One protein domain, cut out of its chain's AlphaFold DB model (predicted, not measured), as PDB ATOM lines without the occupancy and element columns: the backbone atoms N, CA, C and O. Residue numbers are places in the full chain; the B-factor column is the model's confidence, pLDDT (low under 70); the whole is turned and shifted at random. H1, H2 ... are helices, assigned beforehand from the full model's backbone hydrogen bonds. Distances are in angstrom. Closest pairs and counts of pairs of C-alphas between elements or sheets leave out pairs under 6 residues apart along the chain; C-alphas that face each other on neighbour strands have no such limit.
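What this domain is: This is residues 2 to 79 and 95 to 167 of the 383 residues of an uncharacterized protein of Pestalotiopsis fici (strain W106-1 / CGMCC3.15140) (UniProt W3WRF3). What shape does the backbone make? H1, H5, H9 and H10 stand in a row, each running opposite to the next; H2 and the slanting H6 cover one side of this row, and H4 packs on H5 from the other. The short H3 sits by H1 at one end, and the short H7 and H8 lie by H6 toward the other end. What is it built of? The printed part has 151 residues with ten named helices, H1 to H10 in chain order, and no named strand: all helix. How is it spread? It is compact and rounded, with a radius of gyration of the C-alphas of 14.6 A and spans of 45 by 32 by 31 A.

How they stand to each other: What touches the hub, H5, residues 61 to 74? H1, residues 11 to 20, touches it at Tyr 11 and Ile 70, 6.7 A between these closest C-alphas, and H2, residues 25 to 36, at Leu 29 and Val 66, 5.7 A. H4, residues 51 to 57, makes a hairpin with H5, closest C-alphas Leu 54 and Ala 67, 5.8 A; H9, residues 132 to 144, runs opposite ways to H5 at a shallow tilt of 15 degrees, closest C-alphas Pro 65 and Thr 141, 4.4 A. What else belongs to the bundle, helices packed together, of H1, H2, H5, H6 and H9? H6, residues 97 to 110, touches H2 at a steep tilt of 39 degrees, closest C-alphas Leu 33 and Val 100, 6.2 A. Where are the remaining helices? H10, residues 148 to 156, makes a hairpin with H9, closest C-alphas Ile 139 and Ala 151, 5.1 A; H3, residues 44 to 48, touches H1, closest C-alphas Tyr 11 and Asp 46, 5.8 A. H7, residues 117 to 121, touches H6 with residues 106 to 110 of H6 alone, closest C-alphas Ile 106 and Leu 120, 6.1 A; H8, residues 126 to 130, is close to but not clearly touching H9, closest C-alphas Met 129 and Arg 135, 5.7 A. Are the helix backbones complete? Each O i to N i+4 pair is within hydrogen-bond range in H1, H4, H6, H7, H9 and H10, but 6 of 8 in H2, 8 of 10 in H5, 0 of 1 in H3 and 0 of 1 in H8, where O i to N i+3 gives 1 of 2 in H3 and 2 of 2 in H8.

Where its parts are: How long are the longer helices? From first to last C-alpha H5 measures 20.8 A, H6 20.1 A, H9 18.4 A, H2 17.8 A, H1 14.3 A and H10 12.4 A. Where are the anchors? C-alpha 61 opens H5 at (41.908, -7.319, -19.106), C-alpha 11 opens H1 at (28.062, 2.994, -17.432), and C-alpha 156 ends H10 at (42.663, -7.763, -42.221).

The domain as a whole: How large is it, and is it cut? The two C-alphas farthest apart, those of Glu 2 and Ala 158, are 49.2 A apart. Residues 80 to 94 are not printed, and C-alphas 79 and 95 are 19.9 A apart across the cut. Are any links long? Of the links that are printed whole, H2 to H3 and H6 to H7 are short and the others tight. Where is confidence low? The mean pLDDT of the printed part is 70.6, and 65 residues are under 70, among them 2 to 10, 34 to 56 and 73 to 79.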
ATOM      1  N   GLU A   2      15.652  -5.641  -2.249       27.00
ATOM      2  CA  GLU A   2      15.160  -5.640  -3.621       27.00
ATOM      3  C   GLU A   2      16.337  -6.022  -4.507       27.00
ATOM      4  O   GLU A   2      17.379  -5.369  -4.490       27.00
ATOM      5  N   SER A   3      16.191  -7.141  -5.206       33.09
ATOM      6  CA  SER A   3      17.071  -7.554  -6.286       33.09
ATOM      7  C   SER A   3      16.932  -6.540  -7.419       33.09
ATOM      8  O   SER A   3      16.018  -6.643  -8.239       33.09
ATOM      9  N   SER A   4      17.800  -5.532  -7.434       36.25
ATOM     10  CA  SER A   4      17.962  -4.641  -8.576       36.25
ATOM     11  C   SER A   4      18.391  -5.484  -9.773       36.25
ATOM     12  O   SER A   4      19.500  -6.018  -9.800       36.25
ATOM     13  N   SER A   5      17.480  -5.652 -10.729       39.72
ATOM     14  CA  SER A   5      17.781  -6.207 -12.044       39.72
ATOM     15  C   SER A   5      19.025  -5.503 -12.618       39.72
ATOM     16  O   SER A   5      19.078  -4.271 -12.566       39.72
ATOM     17  N   PRO A   6      20.008  -6.230 -13.186       45.91
ATOM     18  CA  PRO A   6      21.172  -5.623 -13.841       45.91
ATOM     19  C   PRO A   6      20.809  -4.723 -15.040       45.91
ATOM     20  O   PRO A   6      21.674  -4.037 -15.572       45.91
ATOM     21  N   GLN A   7      19.536  -4.674 -15.447       50.81
ATOM     22  CA  GLN A   7      19.046  -3.903 -16.594       50.81
ATOM     23  C   GLN A   7      19.026  -2.374 -16.400       50.81
ATOM     24  O   GLN A   7      18.753  -1.672 -17.365       50.81
ATOM     25  N   ALA A   8      19.289  -1.836 -15.201       54.53
ATOM     26  CA  ALA A   8      19.122  -0.402 -14.909       54.53
ATOM     27  C   ALA A   8      20.374   0.284 -14.323       54.53
ATOM     28  O   ALA A   8      20.250   1.218 -13.533       54.53
ATOM     29  N   MET A   9      21.579  -0.185 -14.659       65.31
ATOM     30  CA  MET A   9      22.837   0.385 -14.153       65.31
ATOM     31  C   MET A   9      23.468   1.357 -15.169       65.31
ATOM     32  O   MET A   9      23.504   1.067 -16.365       65.31
ATOM     33  N   CYS A  10      23.978   2.502 -14.702       69.38
ATOM     34  CA  CYS A  10      24.714   3.461 -15.539       69.38
ATOM     35  C   CYS A  10      26.129   2.953 -15.875       69.38
ATOM     36  O   CYS A  10      26.684   2.136 -15.128       69.38
ATOM     37  N   TYR A  11      26.736   3.429 -16.967       70.50
ATOM     38  CA  TYR A  11      28.062   2.994 -17.432       70.50
ATOM     39  C   TYR A  11      29.116   3.127 -16.340       70.50
ATOM     40  O   TYR A  11      29.916   2.217 -16.119       70.50
ATOM     41  N   ARG A  12      29.077   4.233 -15.589       67.25
ATOM     42  CA  ARG A  12      30.003   4.494 -14.485       67.25
ATOM     43  C   ARG A  12      29.867   3.484 -13.352       67.25
ATOM     44  O   ARG A  12      30.873   3.049 -12.795       67.25
ATOM     45  N   GLN A  13      28.644   3.102 -13.000       71.00
ATOM     46  CA  GLN A  13      28.397   2.125 -11.941       71.00
ATOM     47  C   GLN A  13      28.771   0.712 -12.387       71.00
ATOM     48  O   GLN A  13      29.444   0.017 -11.628       71.00
ATOM     49  N   ALA A  14      28.427   0.326 -13.620       69.81
ATOM     50  CA  ALA A  14      28.828  -0.958 -14.194       69.81
ATOM     51  C   ALA A  14      30.356  -1.069 -14.247       69.81
ATOM     52  O   ALA A  14      30.935  -2.057 -13.796       69.81
ATOM     53  N   ALA A  15      31.016   0.006 -14.684       67.44
ATOM     54  CA  ALA A  15      32.461   0.106 -14.712       67.44
ATOM     55  C   ALA A  15      33.094  -0.058 -13.314       67.44
ATOM     56  O   ALA A  15      33.998  -0.868 -13.097       67.44
ATOM     57  N   LEU A  16      32.610   0.702 -12.329       69.50
ATOM     58  CA  LEU A  16      33.130   0.636 -10.964       69.50
ATOM     59  C   LEU A  16      32.866  -0.718 -10.294       69.50
ATOM     60  O   LEU A  16      33.696  -1.155  -9.501       69.50
ATOM     61  N   ALA A  17      31.742  -1.371 -10.597       71.25
ATOM     62  CA  ALA A  17      31.394  -2.674 -10.040       71.25
ATOM     63  C   ALA A  17      32.303  -3.790 -10.582       71.25
ATOM     64  O   ALA A  17      32.809  -4.589  -9.798       71.25
ATOM     65  N   VAL A  18      32.609  -3.793 -11.886       71.56
ATOM     66  CA  VAL A  18      33.595  -4.727 -12.469       71.56
ATOM     67  C   VAL A  18      34.983  -4.488 -11.884       71.56
ATOM     68  O   VAL A  18      35.657  -5.432 -11.484       71.56
ATOM     69  N   LEU A  19      35.402  -3.223 -11.759       68.31
ATOM     70  CA  LEU A  19      36.722  -2.883 -11.218       68.31
ATOM     71  C   LEU A  19      36.897  -3.319  -9.752       68.31
ATOM     72  O   LEU A  19      38.014  -3.602  -9.323       68.31
ATOM     73  N   LYS A  20      35.803  -3.383  -8.988       74.75
ATOM     74  CA  LYS A  20      35.781  -3.889  -7.607       74.75
ATOM     75  C   LYS A  20      35.615  -5.411  -7.510       74.75
ATOM     76  O   LYS A  20      35.775  -5.949  -6.420       74.75
ATOM     77  N   GLY A  21      35.332  -6.094  -8.622       74.56
ATOM     78  CA  GLY A  21      35.011  -7.525  -8.653       74.56
ATOM     79  C   GLY A  21      33.589  -7.857  -8.183       74.56
ATOM     80  O   GLY A  21      33.287  -9.021  -7.939       74.56
ATOM     81  N   ASP A  22      32.720  -6.851  -8.057       78.00
ATOM     82  CA  ASP A  22      31.342  -6.985  -7.571       78.00
ATOM     83  C   ASP A  22      30.368  -7.447  -8.674       78.00
ATOM     84  O   ASP A  22      29.250  -7.871  -8.381       78.00
ATOM     85  N   LEU A  23      30.775  -7.354  -9.947       79.12
ATOM     86  CA  LEU A  23      29.958  -7.682 -11.117       79.12
ATOM     87  C   LEU A  23      30.769  -8.494 -12.132       79.12
ATOM     88  O   LEU A  23      31.929  -8.176 -12.397       79.12
ATOM     89  N   SER A  24      30.160  -9.531 -12.716       82.19
ATOM     90  CA  SER A  24      30.810 -10.319 -13.767       82.19
ATOM     91  C   SER A  24      30.890  -9.533 -15.081       82.19
ATOM     92  O   SER A  24      30.027  -8.701 -15.369       82.19
ATOM     93  N   THR A  25      31.882  -9.833 -15.928       76.56
ATOM     94  CA  THR A  25      32.016  -9.232 -17.270       76.56
ATOM     95  C   THR A  25      30.746  -9.407 -18.100       76.56
ATOM     96  O   THR A  25      30.334  -8.498 -18.814       76.56
ATOM     97  N   ARG A  26      30.071 -10.556 -17.959       80.38
ATOM     98  CA  ARG A  26      28.801 -10.842 -18.633       80.38
ATOM     99  C   ARG A  26      27.695  -9.886 -18.204       80.38
ATOM    100  O   ARG A  26      27.030  -9.314 -19.064       80.38
ATOM    101  N   ASP A  27      27.504  -9.723 -16.900       78.94
ATOM    102  CA  ASP A  27      26.435  -8.877 -16.365       78.94
ATOM    103  C   ASP A  27      26.710  -7.397 -16.659       78.94
ATOM    104  O   ASP A  27      25.787  -6.636 -16.943       78.94
ATOM    105  N   ALA A  28      27.985  -6.998 -16.675       77.12
ATOM    106  CA  ALA A  28      28.406  -5.654 -17.051       77.12
ATOM    107  C   ALA A  28      28.170  -5.348 -18.537       77.12
ATOM    108  O   ALA A  28      27.635  -4.289 -18.862       77.12
ATOM    109  N   LEU A  29      28.513  -6.276 -19.437       77.69
ATOM    110  CA  LEU A  29      28.219  -6.149 -20.869       77.69
ATOM    111  C   LEU A  29      26.710  -6.078 -21.117       77.69
ATOM    112  O   LEU A  29      26.252  -5.235 -21.882       77.69
ATOM    113  N   GLN A  30      25.928  -6.918 -20.432       78.06
ATOM    114  CA  GLN A  30      24.471  -6.893 -20.529       78.06
ATOM    115  C   GLN A  30      23.889  -5.554 -20.051       78.06
ATOM    116  O   GLN A  30      23.013  -5.005 -20.717       78.06
ATOM    117  N   ALA A  31      24.400  -5.009 -18.942       73.62
ATOM    118  CA  ALA A  31      24.006  -3.692 -18.448       73.62
ATOM    119  C   ALA A  31      24.362  -2.577 -19.446       73.62
ATOM    120  O   ALA A  31      23.535  -1.707 -19.697       73.62
ATOM    121  N   CYS A  32      25.546  -2.624 -20.068       74.75
ATOM    122  CA  CYS A  32      25.974  -1.619 -21.047       74.75
ATOM    123  C   CYS A  32      25.163  -1.681 -22.352       74.75
ATOM    124  O   CYS A  32      24.784  -0.639 -22.885       74.75
ATOM    125  N   LEU A  33      24.859  -2.880 -22.860       72.44
ATOM    126  CA  LEU A  33      24.077  -3.058 -24.092       72.44
ATOM    127  C   LEU A  33      22.586  -2.743 -23.910       72.44
ATOM    128  O   LEU A  33      21.916  -2.422 -24.892       72.44
ATOM    129  N   ALA A  34      22.058  -2.789 -22.680       69.75
ATOM    130  CA  ALA A  34      20.674  -2.401 -22.391       69.75
ATOM    131  C   ALA A  34      20.369  -0.942 -22.795       69.75
ATOM    132  O   ALA A  34      19.228  -0.616 -23.122       69.75
ATOM    133  N   HIS A  35      21.396  -0.090 -22.864       67.62
ATOM    134  CA  HIS A  35      21.294   1.296 -23.330       67.62
ATOM    135  C   HIS A  35      20.958   1.444 -24.825       67.62
ATOM    136  O   HIS A  35      20.536   2.518 -25.237       67.62
ATOM    137  N   LEU A  36      21.079   0.385 -25.639       62.72
ATOM    138  CA  LEU A  36      20.698   0.396 -27.064       62.72
ATOM    139  C   LEU A  36      19.178   0.202 -27.303       62.72
ATOM    140  O   LEU A  36      18.708   0.347 -28.435       62.72
ATOM    141  N   GLY A  37      18.413  -0.172 -26.266       53.12
ATOM    142  CA  GLY A  37      16.993  -0.546 -26.349       53.12
ATOM    143  C   GLY A  37      15.985   0.618 -26.332       53.12
ATOM    144  O   GLY A  37      16.338   1.775 -26.137       53.12
ATOM    145  N   HIS A  38      14.697   0.299 -26.537       43.94
ATOM    146  CA  HIS A  38      13.604   1.266 -26.779       43.94
ATOM    147  C   HIS A  38      13.334   2.273 -25.637       43.94
ATOM    148  O   HIS A  38      12.857   3.372 -25.920       43.94
ATOM    149  N   ASP A  39      13.706   1.921 -24.402       49.16
ATOM    150  CA  ASP A  39      13.674   2.759 -23.190       49.16
ATOM    151  C   ASP A  39      15.106   3.086 -22.723       49.16
ATOM    152  O   ASP A  39      15.420   2.914 -21.546       49.16
ATOM    153  N   GLY A  40      16.005   3.455 -23.649       52.53
ATOM    154  CA  GLY A  40      17.423   3.720 -23.371       52.53
ATOM    155  C   GLY A  40      17.599   4.460 -22.045       52.53
ATOM    156  O   GLY A  40      17.163   5.604 -21.904       52.53
ATOM    157  N   ALA A  41      18.154   3.762 -21.051       51.78
ATOM    158  CA  ALA A  41      18.259   4.236 -19.681       51.78
ATOM    159  C   ALA A  41      19.376   5.282 -19.587       51.78
ATOM    160  O   ALA A  41      20.405   5.038 -18.979       51.78
ATOM    161  N   LEU A  42      19.180   6.434 -20.226       54.00
ATOM    162  CA  LEU A  42      20.107   7.555 -20.189       54.00
ATOM    163  C   LEU A  42      20.171   8.085 -18.758       54.00
ATOM    164  O   LEU A  42      19.244   8.757 -18.292       54.00
ATOM    165  N   HIS A  43      21.263   7.792 -18.056       61.31
ATOM    166  CA  HIS A  43      21.521   8.366 -16.744       61.31
ATOM    167  C   HIS A  43      22.356   9.633 -16.905       61.31
ATOM    168  O   HIS A  43      23.251   9.711 -17.740       61.31
ATOM    169  N   LEU A  44      22.098  10.647 -16.075       54.09
ATOM    170  CA  LEU A  44      22.871  11.900 -16.103       54.09
ATOM    171  C   LEU A  44      24.379  11.663 -15.892       54.09
ATOM    172  O   LEU A  44      25.195  12.380 -16.467       54.09
ATOM    173  N   ASP A  45      24.724  10.631 -15.116       56.03
ATOM    174  CA  ASP A  45      26.097  10.221 -14.802       56.03
ATOM    175  C   ASP A  45      26.833   9.577 -15.995       56.03
ATOM    176  O   ASP A  45      28.058   9.446 -15.951       56.03
ATOM    177  N   ASP A  46      26.125   9.172 -17.060       57.75
ATOM    178  CA  ASP A  46      26.734   8.550 -18.247       57.75
ATOM    179  C   ASP A  46      27.541   9.563 -19.073       57.75
ATOM    180  O   ASP A  46      28.533   9.203 -19.696       57.75
ATOM    181  N   ASN A  47      27.211  10.856 -18.977       56.59
ATOM    182  CA  ASN A  47      27.969  11.937 -19.617       56.59
ATOM    183  C   ASN A  47      29.309  12.249 -18.915       56.59
ATOM    184  O   ASN A  47      30.081  13.076 -19.404       56.59
ATOM    185  N   GLU A  48      29.588  11.651 -17.748       53.50
ATOM    186  CA  GLU A  48      30.827  11.893 -16.990       53.50
ATOM    187  C   GLU A  48      31.997  10.988 -17.416       53.50
ATOM    188  O   GLU A  48      33.144  11.251 -17.029       53.50
ATOM    189  N   LEU A  49      31.757   9.928 -18.204       60.25
ATOM    190  CA  LEU A  49      32.838   9.120 -18.774       60.25
ATOM    191  C   LEU A  49      33.455   9.840 -19.974       60.25
ATOM    192  O   LEU A  49      33.089   9.646 -21.122       60.25
ATOM    193  N   GLY A  50      34.443  10.692 -19.706       58.59
ATOM    194  CA  GLY A  50      35.234  11.284 -20.782       58.59
ATOM    195  C   GLY A  50      36.063  10.231 -21.531       58.59
ATOM    196  O   GLY A  50      36.589   9.294 -20.922       58.59
ATOM    197  N   ASP A  51      36.298  10.464 -22.827       61.31
ATOM    198  CA  ASP A  51      37.112   9.615 -23.717       61.31
ATOM    199  C   ASP A  51      38.486   9.245 -23.143       61.31
ATOM    200  O   ASP A  51      39.029   8.175 -23.408       61.31
ATOM    201  N   ARG A  52      39.051  10.122 -22.307       61.00
ATOM    202  CA  ARG A  52      40.318   9.881 -21.611       61.00
ATOM    203  C   ARG A  52      40.243   8.693 -20.646       61.00
ATOM    204  O   ARG A  52      41.188   7.914 -20.582       61.00
ATOM    205  N   ILE A  53      39.151   8.566 -19.893       64.69
ATOM    206  CA  ILE A  53      38.968   7.490 -18.909       64.69
ATOM    207  C   ILE A  53      38.731   6.169 -19.642       64.69
ATOM    208  O   ILE A  53      39.374   5.174 -19.317       64.69
ATOM    209  N   LEU A  54      37.880   6.163 -20.673       66.56
ATOM    210  CA  LEU A  54      37.670   4.983 -21.521       66.56
ATOM    211  C   LEU A  54      38.964   4.549 -22.223       66.56
ATOM    212  O   LEU A  54      39.295   3.364 -22.217       66.56
ATOM    213  N   GLY A  55      39.755   5.512 -22.705       65.50
ATOM    214  CA  GLY A  55      41.090   5.309 -23.269       65.50
ATOM    215  C   GLY A  55      42.029   4.493 -22.375       65.50
ATOM    216  O   GLY A  55      42.700   3.577 -22.846       65.50
ATOM    217  N   GLU A  56      42.061   4.788 -21.073       66.38
ATOM    218  CA  GLU A  56      42.881   4.060 -20.087       66.38
ATOM    219  C   GLU A  56      42.336   2.665 -19.751       66.38
ATOM    220  O   GLU A  56      43.048   1.810 -19.216       66.38
ATOM    221  N   LEU A  57      41.054   2.442 -20.022       70.12
ATOM    222  CA  LEU A  57      40.310   1.266 -19.608       70.12
ATOM    223  C   LEU A  57      40.200   0.199 -20.706       70.12
ATOM    224  O   LEU A  57      40.154  -0.985 -20.372       70.12
ATOM    225  N   PHE A  58      40.256   0.579 -21.988       73.38
ATOM    226  CA  PHE A  58      40.253  -0.350 -23.132       73.38
ATOM    227  C   PHE A  58      41.312  -1.452 -23.036       73.38
ATOM    228  O   PHE A  58      41.114  -2.555 -23.532       73.38
ATOM    229  N   TRP A  59      42.425  -1.173 -22.365       72.50
ATOM    230  CA  TRP A  59      43.589  -2.057 -22.312       72.50
ATOM    231  C   TRP A  59      43.688  -2.859 -21.011       72.50
ATOM    232  O   TRP A  59      44.740  -3.424 -20.715       72.50
ATOM    233  N   LYS A  60      42.630  -2.881 -20.191       71.44
ATOM    234  CA  LYS A  60      42.638  -3.551 -18.885       71.44
ATOM    235  C   LYS A  60      41.833  -4.847 -18.908       71.44
ATOM    236  O   LYS A  60      40.676  -4.827 -18.514       71.44
ATOM    237  N   GLY A  61      42.455  -5.963 -19.291       73.50
ATOM    238  CA  GLY A  61      41.908  -7.319 -19.106       73.50
ATOM    239  C   GLY A  61      40.411  -7.435 -19.420       73.50
ATOM    240  O   GLY A  61      39.954  -6.980 -20.471       73.50
ATOM    241  N   ASP A  62      39.650  -7.948 -18.452       71.75
ATOM    242  CA  ASP A  62      38.189  -8.133 -18.510       71.75
ATOM    243  C   ASP A  62      37.376  -6.832 -18.600       71.75
ATOM    244  O   ASP A  62      36.181  -6.859 -18.889       71.75
ATOM    245  N   PHE A  63      38.002  -5.683 -18.354       75.12
ATOM    246  CA  PHE A  63      37.368  -4.376 -18.470       75.12
ATOM    247  C   PHE A  63      37.406  -3.830 -19.900       75.12
ATOM    248  O   PHE A  63      36.506  -3.094 -20.304       75.12
ATOM    249  N   GLY A  64      38.416  -4.198 -20.689       75.44
ATOM    250  CA  GLY A  64      38.533  -3.766 -22.082       75.44
ATOM    251  C   GLY A  64      37.280  -4.016 -22.936       75.44
ATOM    252  O   GLY A  64      36.847  -3.081 -23.613       75.44
ATOM    253  N   PRO A  65      36.618  -5.188 -22.845       77.94
ATOM    254  CA  PRO A  65      35.370  -5.466 -23.551       77.94
ATOM    255  C   PRO A  65      34.219  -4.568 -23.083       77.94
ATOM    256  O   PRO A  65      33.409  -4.114 -23.888       77.94
ATOM    257  N   VAL A  66      34.162  -4.261 -21.782       77.31
ATOM    258  CA  VAL A  66      33.146  -3.371 -21.199       77.31
ATOM    259  C   VAL A  66      33.359  -1.938 -21.685       77.31
ATOM    260  O   VAL A  66      32.417  -1.316 -22.162       77.31
ATOM    261  N   ALA A  67      34.595  -1.434 -21.659       73.56
ATOM    262  CA  ALA A  67      34.937  -0.117 -22.199       73.56
ATOM    263  C   ALA A  67      34.605  -0.013 -23.695       73.56
ATOM    264  O   ALA A  67      34.010   0.971 -24.135       73.56
ATOM    265  N   ALA A  68      34.955  -1.045 -24.471       74.38
ATOM    266  CA  ALA A  68      34.645  -1.154 -25.894       74.38
ATOM    267  C   ALA A  68      33.133  -1.093 -26.157       74.38
ATOM    268  O   ALA A  68      32.688  -0.369 -27.049       74.38
ATOM    269  N   CYS A  69      32.350  -1.799 -25.342       74.81
ATOM    270  CA  CYS A  69      30.895  -1.768 -25.388       74.81
ATOM    271  C   CYS A  69      30.322  -0.392 -25.015       74.81
ATOM    272  O   CYS A  69      29.414   0.080 -25.692       74.81
ATOM    273  N   ILE A  70      30.846   0.271 -23.979       71.69
ATOM    274  CA  ILE A  70      30.416   1.625 -23.592       71.69
ATOM    275  C   ILE A  70      30.657   2.594 -24.751       71.69
ATOM    276  O   ILE A  70      29.739   3.288 -25.171       71.69
ATOM    277  N   LYS A  71      31.859   2.578 -25.341       72.69
ATOM    278  CA  LYS A  71      32.192   3.472 -26.455       72.69
ATOM    279  C   LYS A  71      31.353   3.204 -27.702       72.69
ATOM    280  O   LYS A  71      31.017   4.145 -28.419       72.69
ATOM    281  N   LEU A  72      31.019   1.941 -27.970       72.44
ATOM    282  CA  LEU A  72      30.074   1.581 -29.025       72.44
ATOM    283  C   LEU A  72      28.715   2.258 -28.794       72.44
ATOM    284  O   LEU A  72      28.151   2.804 -29.740       72.44
ATOM    285  N   CYS A  73      28.219   2.253 -27.556       69.50
ATOM    286  CA  CYS A  73      26.956   2.894 -27.207       69.50
ATOM    287  C   CYS A  73      27.042   4.436 -27.215       69.50
ATOM    288  O   CYS A  73      26.120   5.072 -27.710       69.50
ATOM    289  N   GLU A  74      28.145   5.038 -26.752       64.62
ATOM    290  CA  GLU A  74      28.366   6.501 -26.761       64.62
ATOM    291  C   GLU A  74      28.594   7.086 -28.160       64.62
ATOM    292  O   GLU A  74      28.290   8.247 -28.420       64.62
ATOM    293  N   SER A  75      29.169   6.304 -29.079       61.84
ATOM    294  CA  SER A  75      29.413   6.757 -30.457       61.84
ATOM    295  C   SER A  75      28.127   6.772 -31.301       61.84
ATOM    296  O   SER A  75      28.148   7.251 -32.438       61.84
ATOM    297  N   ALA A  76      27.011   6.280 -30.748       54.31
ATOM    298  CA  ALA A  76      25.657   6.551 -31.219       54.31
ATOM    299  C   ALA A  76      25.169   7.888 -30.612       54.31
ATOM    300  O   ALA A  76      25.399   8.165 -29.444       54.31
ATOM    301  N   PRO A  77      24.558   8.772 -31.410       46.56
ATOM    302  CA  PRO A  77      24.826  10.208 -31.396       46.56
ATOM    303  C   PRO A  77      24.258  10.951 -30.179       46.56
ATOM    304  O   PRO A  77      23.141  10.664 -29.764       46.56
ATOM    305  N   LEU A  78      24.949  12.016 -29.748       31.23
ATOM    306  CA  LEU A  78      24.410  13.256 -29.149       31.23
ATOM    307  C   LEU A  78      25.395  14.405 -29.492       31.23
ATOM    308  O   LEU A  78      26.599  14.137 -29.470       31.23
ATOM    309  N   PRO A  79      24.960  15.651 -29.815       40.12
ATOM    310  CA  PRO A  79      23.846  16.356 -29.167       40.12
ATOM    311  C   PRO A  79      22.906  17.186 -30.086       40.12
ATOM    312  O   PRO A  79      23.259  17.613 -31.180       40.12
ATOM    313  N   ALA A  95      16.875  -1.042 -30.793       52.81
ATOM    314  CA  ALA A  95      17.297  -2.429 -30.618       52.81
ATOM    315  C   ALA A  95      16.226  -3.217 -29.859       52.81
ATOM    316  O   ALA A  95      15.910  -2.915 -28.707       52.81
ATOM    317  N   ASN A  96      15.647  -4.227 -30.506       60.59
ATOM    318  CA  ASN A  96      14.772  -5.168 -29.816       60.59
ATOM    319  C   ASN A  96      15.627  -6.020 -28.865       60.59
ATOM    320  O   ASN A  96      16.798  -6.272 -29.145       60.59
ATOM    321  N   GLN A  97      15.043  -6.537 -27.777       65.75
ATOM    322  CA  GLN A  97      15.763  -7.391 -26.814       65.75
ATOM    323  C   GLN A  97      16.514  -8.548 -27.504       65.75
ATOM    324  O   GLN A  97      17.641  -8.860 -27.145       65.75
ATOM    325  N   SER A  98      15.942  -9.105 -28.578       67.81
ATOM    326  CA  SER A  98      16.586 -10.140 -29.395       67.81
ATOM    327  C   SER A  98      17.888  -9.692 -30.073       67.81
ATOM    328  O   SER A  98      18.759 -10.527 -30.287       67.81
ATOM    329  N   GLN A  99      18.023  -8.418 -30.451       67.31
ATOM    330  CA  GLN A  99      19.245  -7.871 -31.052       67.31
ATOM    331  C   GLN A  99      20.294  -7.594 -29.972       67.31
ATOM    332  O   GLN A  99      21.462  -7.915 -30.159       67.31
ATOM    333  N   VAL A 100      19.875  -7.085 -28.810       70.25
ATOM    334  CA  VAL A 100      20.747  -6.931 -27.632       70.25
ATOM    335  C   VAL A 100      21.337  -8.281 -27.210       70.25
ATOM    336  O   VAL A 100      22.542  -8.385 -26.983       70.25
ATOM    337  N   ASP A 101      20.518  -9.335 -27.184       72.69
ATOM    338  CA  ASP A 101      20.958 -10.688 -26.834       72.69
ATOM    339  C   ASP A 101      21.935 -11.272 -27.880       72.69
ATOM    340  O   ASP A 101      22.897 -11.954 -27.515       72.69
ATOM    341  N   GLN A 102      21.741 -10.969 -29.171       76.44
ATOM    342  CA  GLN A 102      22.679 -11.336 -30.244       76.44
ATOM    343  C   GLN A 102      24.034 -10.637 -30.073       76.44
ATOM    344  O   GLN A 102      25.067 -11.308 -30.064       76.44
ATOM    345  N   LEU A 103      24.046  -9.318 -29.851       75.69
ATOM    346  CA  LEU A 103      25.272  -8.543 -29.610       75.69
ATOM    347  C   LEU A 103      26.038  -9.062 -28.395       75.69
ATOM    348  O   LEU A 103      27.252  -9.261 -28.458       75.69
ATOM    349  N   LEU A 104      25.315  -9.333 -27.305       80.44
ATOM    350  CA  LEU A 104      25.888  -9.896 -26.090       80.44
ATOM    351  C   LEU A 104      26.541 -11.254 -26.370       80.44
ATOM    352  O   LEU A 104      27.638 -11.512 -25.881       80.44
ATOM    353  N   SER A 105      25.907 -12.112 -27.175       82.75
ATOM    354  CA  SER A 105      26.467 -13.424 -27.521       82.75
ATOM    355  C   SER A 105      27.794 -13.323 -28.283       82.75
ATOM    356  O   SER A 105      28.729 -14.060 -27.968       82.75
ATOM    357  N   ILE A 106      27.909 -12.366 -29.210       83.75
ATOM    358  CA  ILE A 106      29.124 -12.143 -30.003       83.75
ATOM    359  C   ILE A 106      30.242 -11.572 -29.125       83.75
ATOM    360  O   ILE A 106      31.359 -12.088 -29.156       83.75
ATOM    361  N   PHE A 107      29.956 -10.561 -28.294       83.06
ATOM    362  CA  PHE A 107      30.949 -10.013 -27.362       83.06
ATOM    363  C   PHE A 107      31.460 -11.077 -26.392       83.06
ATOM    364  O   PHE A 107      32.665 -11.200 -26.198       83.06
ATOM    365  N   LEU A 108      30.562 -11.880 -25.812       84.56
ATOM    366  CA  LEU A 108      30.952 -12.957 -24.904       84.56
ATOM    367  C   LEU A 108      31.818 -14.005 -25.602       84.56
ATOM    368  O   LEU A 108      32.824 -14.424 -25.035       84.56
ATOM    369  N   ALA A 109      31.479 -14.398 -26.831       86.19
ATOM    370  CA  ALA A 109      32.325 -15.295 -27.608       86.19
ATOM    371  C   ALA A 109      33.719 -14.688 -27.844       86.19
ATOM    372  O   ALA A 109      34.719 -15.371 -27.644       86.19
ATOM    373  N   ALA A 110      33.795 -13.390 -28.156       85.31
ATOM    374  CA  ALA A 110      35.054 -12.675 -28.352       85.31
ATOM    375  C   ALA A 110      35.892 -12.520 -27.068       85.31
ATOM    376  O   ALA A 110      37.088 -12.276 -27.176       85.31
ATOM    377  N   THR A 111      35.311 -12.688 -25.869       85.06
ATOM    378  CA  THR A 111      36.076 -12.692 -24.601       85.06
ATOM    379  C   THR A 111      36.867 -13.984 -24.347       85.06
ATOM    380  O   THR A 111      37.654 -14.043 -23.406       85.06
ATOM    381  N   SER A 112      36.706 -15.018 -25.180       86.25
ATOM    382  CA  SER A 112      37.497 -16.249 -25.080       86.25
ATOM    383  C   SER A 112      38.882 -16.094 -25.719       86.25
ATOM    384  O   SER A 112      39.009 -15.703 -26.881       86.25
ATOM    385  N   GLU A 113      39.932 -16.517 -25.006       82.88
ATOM    386  CA  GLU A 113      41.319 -16.541 -25.510       82.88
ATOM    387  C   GLU A 113      41.505 -17.422 -26.760       82.88
ATOM    388  O   GLU A 113      42.469 -17.263 -27.502       82.88
ATOM    389  N   SER A 114      40.583 -18.360 -26.996       85.25
ATOM    390  CA  SER A 114      40.622 -19.302 -28.125       85.25
ATOM    391  C   SER A 114      39.680 -18.939 -29.274       85.25
ATOM    392  O   SER A 114      39.633 -19.670 -30.262       85.25
ATOM    393  N   ALA A 115      38.936 -17.835 -29.152       86.88
ATOM    394  CA  ALA A 115      37.965 -17.423 -30.157       86.88
ATOM    395  C   ALA A 115      38.628 -17.104 -31.501       86.88
ATOM    396  O   ALA A 115      39.678 -16.454 -31.542       86.88
ATOM    397  N   ARG A 116      37.978 -17.526 -32.589       86.62
ATOM    398  CA  ARG A 116      38.348 -17.207 -33.972       86.62
ATOM    399  C   ARG A 116      37.257 -16.408 -34.667       86.62
ATOM    400  O   ARG A 116      36.093 -16.443 -34.266       86.62
ATOM    401  N   LEU A 117      37.621 -15.720 -35.747       84.69
ATOM    402  CA  LEU A 117      36.667 -14.964 -36.555       84.69
ATOM    403  C   LEU A 117      35.548 -15.857 -37.114       84.69
ATOM    404  O   LEU A 117      34.387 -15.455 -37.098       84.69
ATOM    405  N   GLU A 118      35.879 -17.081 -37.533       85.50
ATOM    406  CA  GLU A 118      34.916 -18.070 -38.044       85.50
ATOM    407  C   GLU A 118      33.835 -18.415 -37.005       85.50
ATOM    408  O   GLU A 118      32.652 -18.514 -37.341       85.50
ATOM    409  N   ASP A 119      34.226 -18.529 -35.730       86.12
ATOM    410  CA  ASP A 119      33.297 -18.810 -34.635       86.12
ATOM    411  C   ASP A 119      32.306 -17.653 -34.475       86.12
ATOM    412  O   ASP A 119      31.099 -17.880 -34.388       86.12
ATOM    413  N   LEU A 120      32.797 -16.408 -34.511       84.50
ATOM    414  CA  LEU A 120      31.958 -15.209 -34.418       84.50
ATOM    415  C   LEU A 120      31.029 -15.057 -35.629       84.50
ATOM    416  O   LEU A 120      29.866 -14.693 -35.466       84.50
ATOM    417  N   GLN A 121      31.509 -15.375 -36.833       83.06
ATOM    418  CA  GLN A 121      30.716 -15.309 -38.064       83.06
ATOM    419  C   GLN A 121      29.582 -16.345 -38.094       83.06
ATOM    420  O   GLN A 121      28.545 -16.100 -38.715       83.06
ATOM    421  N   SER A 122      29.750 -17.473 -37.395       85.12
ATOM    422  CA  SER A 122      28.730 -18.521 -37.272       85.12
ATOM    423  C   SER A 122      27.576 -18.168 -36.319       85.12
ATOM    424  O   SER A 122      26.533 -18.829 -36.341       85.12
ATOM    425  N   LEU A 123      27.743 -17.135 -35.484       83.31
ATOM    426  CA  LEU A 123      26.738 -16.714 -34.510       83.31
ATOM    427  C   LEU A 123      25.592 -15.926 -35.168       83.31
ATOM    428  O   LEU A 123      25.792 -15.211 -36.154       83.31
ATOM    429  N   PRO A 124      24.370 -16.010 -34.611       72.81
ATOM    430  CA  PRO A 124      23.246 -15.222 -35.096       72.81
ATOM    431  C   PRO A 124      23.513 -13.722 -34.898       72.81
ATOM    432  O   PRO A 124      23.857 -13.290 -33.801       72.81
ATOM    433  N   GLY A 125      23.309 -12.925 -35.950       69.00
ATOM    434  CA  GLY A 125      23.566 -11.479 -35.924       69.00
ATOM    435  C   GLY A 125      24.980 -11.076 -36.356       69.00
ATOM    436  O   GLY A 125      25.347  -9.915 -36.197       69.00
ATOM    437  N   SER A 126      25.764 -11.990 -36.939       69.94
ATOM    438  CA  SER A 126      27.101 -11.696 -37.477       69.94
ATOM    439  C   SER A 126      27.118 -10.635 -38.587       69.94
ATOM    440  O   SER A 126      28.143  -9.986 -38.784       69.94
ATOM    441  N   GLU A 127      25.982 -10.363 -39.241       68.00
ATOM    442  CA  GLU A 127      25.799  -9.237 -40.179       68.00
ATOM    443  C   GLU A 127      26.220  -7.890 -39.565       68.00
ATOM    444  O   GLU A 127      26.748  -7.011 -40.247       68.00
ATOM    445  N   ILE A 128      26.067  -7.753 -38.246       65.75
ATOM    446  CA  ILE A 128      26.403  -6.550 -37.489       65.75
ATOM    447  C   ILE A 128      27.922  -6.300 -37.426       65.75
ATOM    448  O   ILE A 128      28.368  -5.163 -37.254       65.75
ATOM    449  N   MET A 129      28.747  -7.331 -37.647       64.50
ATOM    450  CA  MET A 129      30.199  -7.174 -37.798       64.50
ATOM    451  C   MET A 129      30.573  -6.333 -39.027       64.50
ATOM    452  O   MET A 129      31.681  -5.804 -39.090       64.50
ATOM    453  N   GLY A 130      29.631  -6.134 -39.957       63.97
ATOM    454  CA  GLY A 130      29.722  -5.164 -41.043       63.97
ATOM    455  C   GLY A 130      29.657  -3.695 -40.599       63.97
ATOM    456  O   GLY A 130      29.757  -2.815 -41.446       63.97
ATOM    457  N   SER A 131      29.506  -3.401 -39.300       74.38
ATOM    458  CA  SER A 131      29.644  -2.053 -38.734       74.38
ATOM    459  C   SER A 131      31.075  -1.789 -38.266       74.38
ATOM    460  O   SER A 131      31.627  -2.522 -37.441       74.38
ATOM    461  N   ALA A 132      31.658  -0.679 -38.723       73.38
ATOM    462  CA  ALA A 132      33.007  -0.268 -38.340       73.38
ATOM    463  C   ALA A 132      33.140   0.009 -36.826       73.38
ATOM    464  O   ALA A 132      34.158  -0.324 -36.222       73.38
ATOM    465  N   LEU A 133      32.098   0.550 -36.179       73.38
ATOM    466  CA  LEU A 133      32.106   0.816 -34.731       73.38
ATOM    467  C   LEU A 133      32.084  -0.476 -33.908       73.38
ATOM    468  O   LEU A 133      32.792  -0.597 -32.910       73.38
ATOM    469  N   PHE A 134      31.304  -1.468 -34.340       77.62
ATOM    470  CA  PHE A 134      31.244  -2.762 -33.659       77.62
ATOM    471  C   PHE A 134      32.528  -3.563 -33.869       77.62
ATOM    472  O   PHE A 134      33.084  -4.113 -32.920       77.62
ATOM    473  N   ARG A 135      33.067  -3.541 -35.091       79.62
ATOM    474  CA  ARG A 135      34.369  -4.127 -35.415       79.62
ATOM    475  C   ARG A 135      35.491  -3.534 -34.558       79.62
ATOM    476  O   ARG A 135      36.283  -4.292 -34.009       79.62
ATOM    477  N   GLN A 136      35.516  -2.212 -34.362       81.44
ATOM    478  CA  GLN A 136      36.443  -1.556 -33.432       81.44
ATOM    479  C   GLN A 136      36.346  -2.147 -32.025       81.44
ATOM    480  O   GLN A 136      37.365  -2.475 -31.417       81.44
ATOM    481  N   ALA A 137      35.122  -2.287 -31.514       81.12
ATOM    482  CA  ALA A 137      34.892  -2.787 -30.171       81.12
ATOM    483  C   ALA A 137      35.361  -4.245 -30.006       81.12
ATOM    484  O   ALA A 137      35.952  -4.592 -28.981       81.12
ATOM    485  N   LEU A 138      35.179  -5.079 -31.034       85.12
ATOM    486  CA  LEU A 138      35.708  -6.445 -31.059       85.12
ATOM    487  C   LEU A 138      37.240  -6.484 -31.125       85.12
ATOM    488  O   LEU A 138      37.846  -7.290 -30.424       85.12
ATOM    489  N   ILE A 139      37.884  -5.607 -31.905       84.88
ATOM    490  CA  ILE A 139      39.355  -5.528 -31.952       84.88
ATOM    491  C   ILE A 139      39.901  -5.149 -30.570       84.88
ATOM    492  O   ILE A 139      40.830  -5.788 -30.082       84.88
ATOM    493  N   ILE A 140      39.311  -4.147 -29.913       82.38
ATOM    494  CA  ILE A 140      39.718  -3.728 -28.563       82.38
ATOM    495  C   ILE A 140      39.532  -4.871 -27.557       82.38
ATOM    496  O   ILE A 140      40.447  -5.154 -26.786       82.38
ATOM    497  N   THR A 141      38.384  -5.552 -27.616       84.06
ATOM    498  CA  THR A 141      38.078  -6.737 -26.801       84.06
ATOM    499  C   THR A 141      39.154  -7.805 -26.980       84.06
ATOM    500  O   THR A 141      39.737  -8.254 -26.001       84.06
ATOM    501  N   ALA A 142      39.489  -8.159 -28.224       87.31
ATOM    502  CA  ALA A 142      40.500  -9.167 -28.529       87.31
ATOM    503  C   ALA A 142      41.896  -8.773 -28.011       87.31
ATOM    504  O   ALA A 142      42.621  -9.617 -27.484       87.31
ATOM    505  N   ILE A 143      42.269  -7.490 -28.104       84.06
ATOM    506  CA  ILE A 143      43.546  -7.003 -27.563       84.06
ATOM    507  C   ILE A 143      43.558  -7.073 -26.033       84.06
ATOM    508  O   ILE A 143      44.559  -7.493 -25.457       84.06
ATOM    509  N   SER A 144      42.467  -6.689 -25.367       81.69
ATOM    510  CA  SER A 144      42.417  -6.636 -23.902       81.69
ATOM    511  C   SER A 144      42.503  -8.017 -23.252       81.69
ATOM    512  O   SER A 144      43.080  -8.137 -22.172       81.69
ATOM    513  N   ILE A 145      41.993  -9.053 -23.925       83.06
ATOM    514  CA  ILE A 145      42.118 -10.460 -23.511       83.06
ATOM    515  C   ILE A 145      43.385 -11.148 -24.048       83.06
ATOM    516  O   ILE A 145      43.545 -12.354 -23.889       83.06
ATOM    517  N   ASN A 146      44.279 -10.411 -24.717       84.56
ATOM    518  CA  ASN A 146      45.505 -10.931 -25.332       84.56
ATOM    519  C   ASN A 146      45.286 -12.001 -26.434       84.56
ATOM    520  O   ASN A 146      46.184 -12.791 -26.735       84.56
ATOM    521  N   ASN A 147      44.126 -12.005 -27.099       87.88
ATOM    522  CA  ASN A 147      43.868 -12.829 -28.283       87.88
ATOM    523  C   ASN A 147      44.314 -12.084 -29.556       87.88
ATOM    524  O   ASN A 147      43.525 -11.513 -30.314       87.88
ATOM    525  N   LEU A 148      45.629 -12.080 -29.786       87.12
ATOM    526  CA  LEU A 148      46.255 -11.342 -30.891       87.12
ATOM    527  C   LEU A 148      45.910 -11.912 -32.274       87.12
ATOM    528  O   LEU A 148      45.959 -11.178 -33.260       87.12
ATOM    529  N   ASN A 149      45.562 -13.198 -32.366       87.69
ATOM    530  CA  ASN A 149      45.160 -13.822 -33.628       87.69
ATOM    531  C   ASN A 149      43.785 -13.320 -34.067       87.69
ATOM    532  O   ASN A 149      43.655 -12.840 -35.191       87.69
ATOM    533  N   LEU A 150      42.805 -13.321 -33.158       88.75
ATOM    534  CA  LEU A 150      41.484 -12.761 -33.431       88.75
ATOM    535  C   LEU A 150      41.572 -11.274 -33.799       88.75
ATOM    536  O   LEU A 150      40.933 -10.836 -34.751       88.75
ATOM    537  N   ALA A 151      42.413 -10.500 -33.106       87.25
ATOM    538  CA  ALA A 151      42.635  -9.094 -33.445       87.25
ATOM    539  C   ALA A 151      43.220  -8.909 -34.866       87.25
ATOM    540  O   ALA A 151      42.826  -7.987 -35.583       87.25
ATOM    541  N   LYS A 152      44.125  -9.791 -35.315       86.00
ATOM    542  CA  LYS A 152      44.655  -9.778 -36.695       86.00
ATOM    543  C   LYS A 152      43.586 -10.135 -37.724       86.00
ATOM    544  O   LYS A 152      43.458  -9.446 -38.732       86.00
ATOM    545  N   GLU A 153      42.802 -11.177 -37.472       86.88
ATOM    546  CA  GLU A 153      41.706 -11.588 -38.358       86.88
ATOM    547  C   GLU A 153      40.671 -10.463 -38.499       86.88
ATOM    548  O   GLU A 153      40.317 -10.063 -39.608       86.88
ATOM    549  N   LEU A 154      40.283  -9.855 -37.374       84.75
ATOM    550  CA  LEU A 154      39.359  -8.725 -37.345       84.75
ATOM    551  C   LEU A 154      39.910  -7.473 -38.024       84.75
ATOM    552  O   LEU A 154      39.110  -6.634 -38.408       84.75
ATOM    553  N   THR A 155      41.221  -7.300 -38.199       81.12
ATOM    554  CA  THR A 155      41.791  -6.107 -38.863       81.12
ATOM    555  C   THR A 155      41.966  -6.291 -40.365       81.12
ATOM    556  O   THR A 155      41.721  -5.346 -41.111       81.12
ATOM    557  N   TYR A 156      42.320  -7.495 -40.820       70.06
ATOM    558  CA  TYR A 156      42.663  -7.763 -42.221       70.06
ATOM    559  C   TYR A 156      41.533  -8.280 -43.107       70.06
ATOM    560  O   TYR A 156      41.734  -8.394 -44.316       70.06
ATOM    561  N   ASP A 157      40.361  -8.593 -42.559       68.44
ATOM    562  CA  ASP A 157      39.258  -9.054 -43.396       68.44
ATOM    563  C   ASP A 157      38.819  -7.950 -44.382       68.44
ATOM    564  O   ASP A 157      38.273  -6.913 -43.989       68.44
ATOM    565  N   ALA A 158      39.102  -8.179 -45.670       60.44
ATOM    566  CA  ALA A 158      38.790  -7.281 -46.782       60.44
ATOM    567  C   ALA A 158      37.287  -7.226 -47.101       60.44
ATOM    568  O   ALA A 158      36.851  -6.352 -47.848       60.44
ATOM    569  N   THR A 159      36.498  -8.158 -46.560       64.75
ATOM    570  CA  THR A 159      35.034  -8.145 -46.672       64.75
ATOM    571  C   THR A 159      34.385  -7.175 -45.684       64.75
ATOM    572  O   THR A 159      33.224  -6.806 -45.857       64.75
ATOM    573  N   LEU A 160      35.136  -6.732 -44.671       65.56
ATOM    574  CA  LEU A 160      34.660  -5.860 -43.606       65.56
ATOM    575  C   LEU A 160      34.936  -4.374 -43.917       65.56
ATOM    576  O   LEU A 160      35.932  -4.048 -44.568       65.56
ATOM    577  N   PRO A 161      34.083  -3.448 -43.437       64.56
ATOM    578  CA  PRO A 161      34.133  -2.028 -43.795       64.56
ATOM    579  C   PRO A 161      35.422  -1.337 -43.341       64.56
ATOM    580  O   PRO A 161      36.072  -1.751 -42.374       64.56
ATOM    581  N   LEU A 162      35.723  -0.220 -44.005       69.38
ATOM    582  CA  LEU A 162      36.765   0.714 -43.591       69.38
ATOM    583  C   LEU A 162      36.493   1.268 -42.176       69.38
ATOM    584  O   LEU A 162      35.338   1.336 -41.748       69.38
ATOM    585  N   PRO A 163      37.549   1.655 -41.443       72.62
ATOM    586  CA  PRO A 163      37.443   2.187 -40.089       72.62
ATOM    587  C   PRO A 163      36.604   3.471 -40.027       72.62
ATOM    588  O   PRO A 163      36.535   4.204 -41.017       72.62
ATOM    589  N   PRO A 164      35.999   3.765 -38.861       68.69
ATOM    590  CA  PRO A 164      35.128   4.922 -38.693       68.69
ATOM    591  C   PRO A 164      35.910   6.248 -38.749       68.69
ATOM    592  O   PRO A 164      37.148   6.268 -38.672       68.69
ATOM    593  N   ASP A 165      35.170   7.354 -38.864       66.75
ATOM    594  CA  ASP A 165      35.717   8.714 -38.878       66.75
ATOM    595  C   ASP A 165      36.570   9.004 -37.633       66.75
ATOM    596  O   ASP A 165      36.403   8.404 -36.569       66.75
ATOM    597  N   GLU A 166      37.492   9.959 -37.756       62.00
ATOM    598  CA  GLU A 166      38.509  10.280 -36.741       62.00
ATOM    599  C   GLU A 166      37.922  10.570 -35.347       62.00
ATOM    600  O   GLU A 166      38.503  10.177 -34.341       62.00
ATOM    601  N   GLN A 167      36.728  11.171 -35.280       62.25
ATOM    602  CA  GLN A 167      36.035  11.489 -34.022       62.25
ATOM    603  C   GLN A 167      35.451  10.260 -33.306       62.25
ATOM    604  O   GLN A 167      35.205  10.304 -32.103       62.25
TER     605      GLN A 167